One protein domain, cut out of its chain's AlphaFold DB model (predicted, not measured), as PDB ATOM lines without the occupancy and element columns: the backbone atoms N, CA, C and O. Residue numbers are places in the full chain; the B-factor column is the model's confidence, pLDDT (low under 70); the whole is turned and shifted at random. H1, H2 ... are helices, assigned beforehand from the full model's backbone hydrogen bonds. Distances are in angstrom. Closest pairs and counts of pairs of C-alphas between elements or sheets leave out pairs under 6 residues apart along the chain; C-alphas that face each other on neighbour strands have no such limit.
ATOM      1  N   ALA A 234     254.501 176.140 283.275       73.06
ATOM      2  CA  ALA A 234     253.826 177.373 282.885       73.06
ATOM      3  C   ALA A 234     254.127 177.749 281.428       73.06
ATOM      4  O   ALA A 234     253.188 177.991 280.676       73.06
ATOM      5  N   TYR A 235     255.391 177.722 280.985       77.19
ATOM      6  CA  TYR A 235     255.701 177.958 279.567       77.19
ATOM      7  C   TYR A 235     255.165 176.846 278.671       77.19
ATOM      8  O   TYR A 235     254.596 177.146 277.625       77.19
ATOM      9  N   ARG A 236     255.226 175.579 279.110       74.81
ATOM     10  CA  ARG A 236     254.594 174.468 278.380       74.81
ATOM     11  C   ARG A 236     253.088 174.718 278.194       74.81
ATOM     12  O   ARG A 236     252.603 174.581 277.080       74.81
ATOM     13  N   ALA A 237     252.359 175.192 279.208       71.75
ATOM     14  CA  ALA A 237     250.946 175.568 279.070       71.75
ATOM     15  C   ALA A 237     250.718 176.832 278.210       71.75
ATOM     16  O   ALA A 237     249.828 176.842 277.363       71.75
ATOM     17  N   ILE A 238     251.518 177.887 278.391       72.19
ATOM     18  CA  ILE A 238     251.389 179.174 277.678       72.19
ATOM     19  C   ILE A 238     251.785 179.062 276.199       72.19
ATOM     20  O   ILE A 238     251.312 179.851 275.388       72.19
ATOM     21  N   VAL A 239     252.590 178.065 275.830       71.06
ATOM     22  CA  VAL A 239     252.828 177.672 274.437       71.06
ATOM     23  C   VAL A 239     251.736 176.729 273.955       71.06
ATOM     24  O   VAL A 239     251.164 176.982 272.903       71.06
ATOM     25  N   LEU A 240     251.355 175.702 274.726       67.12
ATOM     26  CA  LEU A 240     250.358 174.722 274.287       67.12
ATOM     27  C   LEU A 240     248.929 175.268 274.174       67.12
ATOM     28  O   LEU A 240     248.189 174.735 273.365       67.12
ATOM     29  N   ILE A 241     248.511 176.310 274.896       66.81
ATOM     30  CA  ILE A 241     247.197 176.966 274.699       66.81
ATOM     31  C   ILE A 241     247.101 177.648 273.306       66.81
ATOM     32  O   ILE A 241     246.066 177.543 272.644       66.81
ATOM     33  N   PRO A 242     248.165 178.297 272.802       61.34
ATOM     34  CA  PRO A 242     248.273 178.769 271.420       61.34
ATOM     35  C   PRO A 242     248.876 177.778 270.399       61.34
ATOM     36  O   PRO A 242     248.651 177.953 269.206       61.34
ATOM     37  N   THR A 243     249.465 176.643 270.783       60.34
ATOM     38  CA  THR A 243     249.579 175.479 269.871       60.34
ATOM     39  C   THR A 243     248.220 174.779 269.732       60.34
ATOM     40  O   THR A 243     247.854 174.308 268.657       60.34
ATOM     41  N   PHE A 244     247.391 174.831 270.776       55.94
ATOM     42  CA  PHE A 244     245.945 174.620 270.733       55.94
ATOM     43  C   PHE A 244     245.238 175.793 270.033       55.94
ATOM     44  O   PHE A 244     244.062 175.671 269.737       55.94
ATOM     45  N   CYS A 245     245.945 176.856 269.613       56.66
ATOM     46  CA  CYS A 245     245.527 177.749 268.525       56.66
ATOM     47  C   CYS A 245     245.890 177.222 267.115       56.66
ATOM     48  O   CYS A 245     245.640 177.896 266.119       56.66
ATOM     49  N   LYS A 246     246.145 175.909 266.986       53.66
ATOM     50  CA  LYS A 246     245.447 175.126 265.945       53.66
ATOM     51  C   LYS A 246     243.940 175.445 265.928       53.66
ATOM     52  O   LYS A 246     243.344 175.436 264.861       53.66
ATOM     53  N   CYS A 247     243.349 175.853 267.057       59.12
ATOM     54  CA  CYS A 247     242.050 176.514 267.127       59.12
ATOM     55  C   CYS A 247     241.975 177.944 266.557       59.12
ATOM     56  O   CYS A 247     240.898 178.246 266.082       59.12
ATOM     57  N   THR A 248     242.993 178.825 266.498       66.81
ATOM     58  CA  THR A 248     242.829 180.061 265.685       66.81
ATOM     59  C   THR A 248     242.830 179.725 264.204       66.81
ATOM     60  O   THR A 248     242.009 180.280 263.485       66.81
ATOM     61  N   VAL A 249     243.649 178.763 263.763       70.00
ATOM     62  CA  VAL A 249     243.595 178.239 262.388       70.00
ATOM     63  C   VAL A 249     242.231 177.588 262.104       70.00
ATOM     64  O   VAL A 249     241.583 177.923 261.120       70.00
ATOM     65  N   LEU A 250     241.711 176.730 262.988       71.69
ATOM     66  CA  LEU A 250     240.354 176.171 262.857       71.69
ATOM     67  C   LEU A 250     239.247 177.238 263.002       71.69
ATOM     68  O   LEU A 250     238.191 177.084 262.399       71.69
ATOM     69  N   LEU A 251     239.446 178.322 263.759       74.50
ATOM     70  CA  LEU A 251     238.478 179.422 263.885       74.50
ATOM     71  C   LEU A 251     238.473 180.331 262.651       74.50
ATOM     72  O   LEU A 251     237.406 180.793 262.256       74.50
ATOM     73  N   THR A 252     239.616 180.559 261.995       75.06
ATOM     74  CA  THR A 252     239.645 181.233 260.687       75.06
ATOM     75  C   THR A 252     239.092 180.326 259.589       75.06
ATOM     76  O   THR A 252     238.355 180.802 258.732       75.06
ATOM     77  N   LEU A 253     239.339 179.013 259.646       78.38
ATOM     78  CA  LEU A 253     238.716 178.051 258.732       78.38
ATOM     79  C   LEU A 253     237.200 177.929 258.951       78.38
ATOM     80  O   LEU A 253     236.459 177.884 257.973       78.38
ATOM     81  N   THR A 254     236.697 177.931 260.192       75.25
ATOM     82  CA  THR A 254     235.242 177.933 260.449       75.25
ATOM     83  C   THR A 254     234.594 179.283 260.145       75.25
ATOM     84  O   THR A 254     233.441 179.292 259.717       75.25
ATOM     85  N   SER A 255     235.305 180.418 260.233       80.06
ATOM     86  CA  SER A 255     234.742 181.722 259.836       80.06
ATOM     87  C   SER A 255     234.374 181.792 258.344       80.06
ATOM     88  O   SER A 255     233.433 182.505 257.986       80.06
ATOM     89  N   LEU A 256     235.005 180.978 257.485       79.38
ATOM     90  CA  LEU A 256     234.614 180.794 256.078       79.38
ATOM     91  C   LEU A 256     233.202 180.203 255.910       79.38
ATOM     92  O   LEU A 256     232.546 180.489 254.908       79.38
ATOM     93  N   TRP A 257     232.720 179.428 256.884       79.56
ATOM     94  CA  TRP A 257     231.382 178.821 256.890       79.56
ATOM     95  C   TRP A 257     230.319 179.714 257.546       79.56
ATOM     96  O   TRP A 257     229.127 179.481 257.365       79.56
ATOM     97  N   LEU A 258     230.721 180.762 258.275       83.06
ATOM     98  CA  LEU A 258     229.790 181.738 258.849       83.06
ATOM     99  C   LEU A 258     229.290 182.739 257.788       83.06
ATOM    100  O   LEU A 258     230.046 183.095 256.873       83.06
ATOM    101  N   PRO A 259     228.052 183.258 257.922       83.69
ATOM    102  CA  PRO A 259     227.531 184.310 257.054       83.69
ATOM    103  C   PRO A 259     228.344 185.608 257.187       83.69
ATOM    104  O   PRO A 259     228.952 185.890 258.221       83.69
ATOM    105  N   ALA A 260     228.339 186.425 256.128       78.81
ATOM    106  CA  ALA A 260     229.268 187.548 255.954       78.81
ATOM    107  C   ALA A 260     229.298 188.558 257.121       78.81
ATOM    108  O   ALA A 260     230.363 189.077 257.450       78.81
ATOM    109  N   LYS A 261     228.150 188.807 257.769       80.56
ATOM    110  CA  LYS A 261     228.039 189.718 258.918       80.56
ATOM    111  C   LYS A 261     228.861 189.238 260.117       80.56
ATOM    112  O   LYS A 261     229.621 190.014 260.689       80.56
ATOM    113  N   ASP A 262     228.727 187.965 260.473       82.06
ATOM    114  CA  ASP A 262     229.312 187.406 261.696       82.06
ATOM    115  C   ASP A 262     230.771 186.977 261.469       82.06
ATOM    116  O   ASP A 262     231.607 187.065 262.371       82.06
ATOM    117  N   ARG A 263     231.112 186.628 260.217       83.69
ATOM    118  CA  ARG A 263     232.489 186.398 259.755       83.69
ATOM    119  C   ARG A 263     233.416 187.570 260.078       83.69
ATOM    120  O   ARG A 263     234.520 187.334 260.557       83.69
ATOM    121  N   PHE A 264     232.982 188.816 259.852       84.62
ATOM    122  CA  PHE A 264     233.803 189.999 260.137       84.62
ATOM    123  C   PHE A 264     234.194 190.080 261.620       84.62
ATOM    124  O   PHE A 264     235.374 190.235 261.931       84.62
ATOM    125  N   PHE A 265     233.234 189.901 262.533       85.06
ATOM    126  CA  PHE A 265     233.497 189.928 263.976       85.06
ATOM    127  C   PHE A 265     234.408 188.780 264.424       85.06
ATOM    128  O   PHE A 265     235.334 189.011 265.199       85.06
ATOM    129  N   MET A 266     234.202 187.565 263.903       82.56
ATOM    130  CA  MET A 266     235.060 186.421 264.228       82.56
ATOM    131  C   MET A 266     236.494 186.605 263.725       82.56
ATOM    132  O   MET A 266     237.432 186.363 264.480       82.56
ATOM    133  N   THR A 267     236.685 187.082 262.491       83.00
ATOM    134  CA  THR A 267     238.026 187.328 261.936       83.00
ATOM    135  C   THR A 267     238.720 188.514 262.613       83.00
ATOM    136  O   THR A 267     239.925 188.457 262.835       83.00
ATOM    137  N   ALA A 268     237.992 189.569 262.999       85.50
ATOM    138  CA  ALA A 268     238.549 190.675 263.783       85.50
ATOM    139  C   ALA A 268     238.966 190.235 265.200       85.50
ATOM    140  O   ALA A 268     239.992 190.679 265.715       85.50
ATOM    141  N   LEU A 269     238.205 189.332 265.828       84.31
ATOM    142  CA  LEU A 269     238.547 188.782 267.137       84.31
ATOM    143  C   LEU A 269     239.758 187.842 267.065       84.31
ATOM    144  O   LEU A 269     240.648 187.944 267.908       84.31
ATOM    145  N   THR A 270     239.838 186.953 266.067       81.62
ATOM    146  CA  THR A 270     241.000 186.059 265.927       81.62
ATOM    147  C   THR A 270     242.272 186.821 265.580       81.62
ATOM    148  O   THR A 270     243.303 186.515 266.174       81.62
ATOM    149  N   THR A 271     242.222 187.836 264.707       83.56
ATOM    150  CA  THR A 271     243.404 188.667 264.408       83.56
ATOM    151  C   THR A 271     243.845 189.512 265.603       83.56
ATOM    152  O   THR A 271     245.046 189.635 265.847       83.56
ATOM    153  N   LEU A 272     242.914 190.029 266.414       87.00
ATOM    154  CA  LEU A 272     243.257 190.703 267.671       87.00
ATOM    155  C   LEU A 272     243.949 189.743 268.654       87.00
ATOM    156  O   LEU A 272     244.989 190.087 269.216       87.00
ATOM    157  N   VAL A 273     243.415 188.530 268.832       83.44
ATOM    158  CA  VAL A 273     243.997 187.510 269.722       83.44
ATOM    159  C   VAL A 273     245.386 187.072 269.247       83.44
ATOM    160  O   VAL A 273     246.303 187.012 270.066       83.44
ATOM    161  N   THR A 274     245.593 186.828 267.947       81.50
ATOM    162  CA  THR A 274     246.933 186.503 267.424       81.50
ATOM    163  C   THR A 274     247.905 187.678 267.532       81.50
ATOM    164  O   THR A 274     249.075 187.454 267.830       81.50
ATOM    165  N   THR A 275     247.448 188.926 267.385       83.81
ATOM    166  CA  THR A 275     248.304 190.110 267.581       83.81
ATOM    167  C   THR A 275     248.744 190.250 269.041       83.81
ATOM    168  O   THR A 275     249.933 190.402 269.307       83.81
ATOM    169  N   LEU A 276     247.819 190.129 270.002       85.56
ATOM    170  CA  LEU A 276     248.141 190.154 271.437       85.56
ATOM    171  C   LEU A 276     249.087 189.009 271.835       85.56
ATOM    172  O   LEU A 276     250.002 189.205 272.636       85.56
ATOM    173  N   PHE A 277     248.900 187.828 271.241       79.88
ATOM    174  CA  PHE A 277     249.773 186.673 271.430       79.88
ATOM    175  C   PHE A 277     251.199 186.913 270.905       79.88
ATOM    176  O   PHE A 277     252.164 186.679 271.633       79.88
ATOM    177  N   LEU A 278     251.349 187.438 269.683       80.44
ATOM    178  CA  LEU A 278     252.657 187.781 269.115       80.44
ATOM    179  C   LEU A 278     253.366 188.871 269.932       80.44
ATOM    180  O   LEU A 278     254.572 188.775 270.153       80.44
ATOM    181  N   VAL A 279     252.627 189.860 270.452       84.00
ATOM    182  CA  VAL A 279     253.177 190.867 271.374       84.00
ATOM    183  C   VAL A 279     253.693 190.211 272.659       84.00
ATOM    184  O   VAL A 279     254.838 190.458 273.033       84.00
ATOM    185  N   TYR A 280     252.919 189.322 273.295       82.69
ATOM    186  CA  TYR A 280     253.383 188.573 274.471       82.69
ATOM    187  C   TYR A 280     254.672 187.782 274.180       82.69
ATOM    188  O   TYR A 280     255.602 187.814 274.982       82.69
ATOM    189  N   PHE A 281     254.771 187.139 273.012       78.94
ATOM    190  CA  PHE A 281     255.974 186.403 272.605       78.94
ATOM    191  C   PHE A 281     257.171 187.322 272.363       78.94
ATOM    192  O   PHE A 281     258.257 187.017 272.844       78.94
ATOM    193  N   SER A 282     256.975 188.480 271.728       78.88
ATOM    194  CA  SER A 282     258.039 189.477 271.516       78.88
ATOM    195  C   SER A 282     258.585 190.109 272.807       78.88
ATOM    196  O   SER A 282     259.673 190.676 272.797       78.88
ATOM    197  N   ILE A 283     257.837 190.011 273.913       81.38
ATOM    198  CA  ILE A 283     258.245 190.458 275.254       81.38
ATOM    199  C   ILE A 283     258.882 189.308 276.055       81.38
ATOM    200  O   ILE A 283     259.659 189.559 276.975       81.38
ATOM    201  N   ARG A 284     258.545 188.048 275.740       80.12
ATOM    202  CA  ARG A 284     258.986 186.862 276.491       80.12
ATOM    203  C   ARG A 284     260.186 186.133 275.918       80.12
ATOM    204  O   ARG A 284     260.971 185.632 276.712       80.12
ATOM    205  N   VAL A 285     260.307 186.032 274.598       78.38
ATOM    206  CA  VAL A 285     261.475 185.417 273.964       78.38
ATOM    207  C   VAL A 285     262.457 186.538 273.630       78.38
ATOM    208  O   VAL A 285     262.145 187.374 272.776       78.38
ATOM    209  N   PRO A 286     263.612 186.614 274.306       71.12
ATOM    210  CA  PRO A 286     264.573 187.677 274.071       71.12
ATOM    211  C   PRO A 286     265.210 187.534 272.686       71.12
ATOM    212  O   PRO A 286     265.455 186.432 272.198       71.12
ATOM    213  N   VAL A 287     265.512 188.665 272.044       64.56
ATOM    214  CA  VAL A 287     266.153 188.702 270.716       64.56
ATOM    215  C   VAL A 287     267.674 188.555 270.873       64.56
ATOM    216  O   VAL A 287     268.447 189.431 270.488       64.56
ATOM    217  N   VAL A 288     268.088 187.459 271.511       61.41
ATOM    218  CA  VAL A 288     269.476 187.139 271.861       61.41
ATOM    219  C   VAL A 288     269.803 185.761 271.290       61.41
ATOM    220  O   VAL A 288     269.383 184.737 271.817       61.41
ATOM    221  N   GLY A 289     270.517 185.753 270.164       59.59
ATOM    222  CA  GLY A 289     270.947 184.539 269.471       59.59
ATOM    223  C   GLY A 289     271.054 184.729 267.950       59.59
ATOM    224  O   GLY A 289     270.444 185.646 267.394       59.59
ATOM    225  N   PRO A 290     271.811 183.868 267.245       60.22
ATOM    226  CA  PRO A 290     271.939 183.900 265.784       60.22
ATOM    227  C   PRO A 290     270.747 183.261 265.047       60.22
ATOM    228  O   PRO A 290     270.735 183.212 263.814       60.22
ATOM    229  N   HIS A 291     269.771 182.710 265.776       66.38
ATOM    230  CA  HIS A 291     268.704 181.866 265.245       66.38
ATOM    231  C   HIS A 291     267.339 182.282 265.803       66.38
ATOM    232  O   HIS A 291     267.211 182.661 266.965       66.38
ATOM    233  N   THR A 292     266.306 182.203 264.965       69.12
ATOM    234  CA  THR A 292     264.917 182.492 265.343       69.12
ATOM    235  C   THR A 292     264.247 181.275 265.998       69.12
ATOM    236  O   THR A 292     264.445 180.164 265.501       69.12
ATOM    237  N   PRO A 293     263.401 181.454 267.031       71.56
ATOM    238  CA  PRO A 293     262.694 180.356 267.699       71.56
ATOM    239  C   PRO A 293     261.695 179.653 266.759       71.56
ATOM    240  O   PRO A 293     260.788 180.282 266.210       71.56
ATOM    241  N   LEU A 294     261.827 178.335 266.598       70.38
ATOM    242  CA  LEU A 294     261.012 177.497 265.714       70.38
ATOM    243  C   LEU A 294     259.808 176.902 266.458       70.38
ATOM    244  O   LEU A 294     259.689 175.697 266.660       70.38
ATOM    245  N   ILE A 295     258.856 177.768 266.808       62.22
ATOM    246  CA  ILE A 295     257.601 177.403 267.501       62.22
ATOM    247  C   ILE A 295     256.716 176.451 266.654       62.22
ATOM    248  O   ILE A 295     255.790 175.829 267.172       62.22
ATOM    249  N   GLY A 296     256.988 176.319 265.350       52.41
ATOM    250  CA  GLY A 296     256.280 175.402 264.448       52.41
ATOM    251  C   GLY A 296     256.641 173.922 264.629       52.41
ATOM    252  O   GLY A 296     255.748 173.077 264.584       52.41
ATOM    253  N   ASP A 297     257.913 173.614 264.898       48.16
ATOM    254  CA  ASP A 297     258.454 172.243 264.918       48.16
ATOM    255  C   ASP A 297     258.455 171.631 266.333       48.16
ATOM    256  O   ASP A 297     259.330 170.852 266.713       48.16
ATOM    257  N   LEU A 298     257.447 171.991 267.134       49.69
ATOM    258  CA  LEU A 298     257.221 171.465 268.481       49.69
ATOM    259  C   LEU A 298     256.727 170.009 268.431       49.69
ATOM    260  O   LEU A 298     255.537 169.728 268.601       49.69
ATOM    261  N   GLU A 299     257.656 169.078 268.211       44.00
ATOM    262  CA  GLU A 299     257.414 167.647 268.373       44.00
ATOM    263  C   GLU A 299     257.021 167.358 269.839       44.00
ATOM    264  O   GLU A 299     257.799 167.629 270.759       44.00
ATOM    265  N   PRO A 300     255.794 166.871 270.106       46.06
ATOM    266  CA  PRO A 300     255.298 166.754 271.469       46.06
ATOM    267  C   PRO A 300     255.994 165.597 272.208       46.06
ATOM    268  O   PRO A 300     256.280 164.561 271.601       46.06
ATOM    269  N   PRO A 301     256.235 165.724 273.528       41.44
ATOM    270  CA  PRO A 301     257.055 164.775 274.274       41.44
ATOM    271  C   PRO A 301     256.498 163.339 274.221       41.44
ATOM    272  O   PRO A 301     255.277 163.132 274.235       41.44
TER     273      PRO A 301
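AT A GLANCE: This is residues 234 to 301 of the 639 residues of the protein "Neur_chan_LBD domain-containing protein" of Oncopeltus fasciatus (UniProt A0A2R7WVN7). The model is a long, loosely closed helical hairpin: H1 and H2 follow each other end to end as one arm, and the single long helix H3 folds back beside them as the other arm. H2 packs on residues 263 to 274 of H3, H1 is only near H3, and after H3 comes a tail without a named element, of which residues 286 to 292 stick out. The printed part has 68 residues with three named helices in the order H1, H2, H3 and no named strand; its class is all helix. The whole is loose, with a radius of gyration of the C-alphas of 14.5 A, and elongated, spanning 45 by 26 by 22 A.

HOW THE PARTS SIT: Start at the first printed residue, where H1 takes residues 234 to 243. Two residues, 244 and 245, make a tight link to H2, residues 246 to 255, and these two helices meet only through their link. Look next at residues 256 to 259, the tight link of four residues that leads into H3, residues 260 to 284. H2 and H3 form a helical hairpin: they run opposite ways at a shallow tilt of 21 degrees, with centres 11.4 A apart. They touch, with 10 pairs of C-alphas within 8 A, and their closest C-alphas, those of Ser 255 and Arg 263, are 5.2 A apart. H3 touches H2 with residues 263 to 274 alone. H1 and H3 are near each other, with 8 pairs of C-alphas within 10 A but no pair within 8 A. In the backbone of H2, every O i to N i+4 pair is within hydrogen-bond range; in H1 it is 5 of 6 and in H3 19 of 21.

IN THESE COORDINATES: Find C-alpha 234 at (253.826, 177.373, 282.885); from there H1 runs 13.8 A to C-alpha 243. H2 covers 14.0 A from C-alpha 246 to C-alpha 255. Find C-alpha 260 at (229.268, 187.548, 255.954), where H3 begins; it is the longest helix, 25 residues and 36.1 A, and ends with C-alpha 284 at (258.986, 186.862, 276.491).

THE WHOLE: The two C-alphas farthest apart are those of Pro 259 and Pro 290, at 45.3 A, while the first and last printed C-alphas, Ala 234 and Pro 301, are 15.6 A apart. The printed part has no cut, and both links between helices are tight. Residues 285 to 301 hold no named element, and their C-alphas lie 10 to 24 A from the mean of the C-alphas; within them, residues 286 to 292 stand free. In the B-factor column the mean pLDDT of the printed part is 72.3, and 22 residues are under 70: 240 to 248, 287 to 292 and 295 to 301.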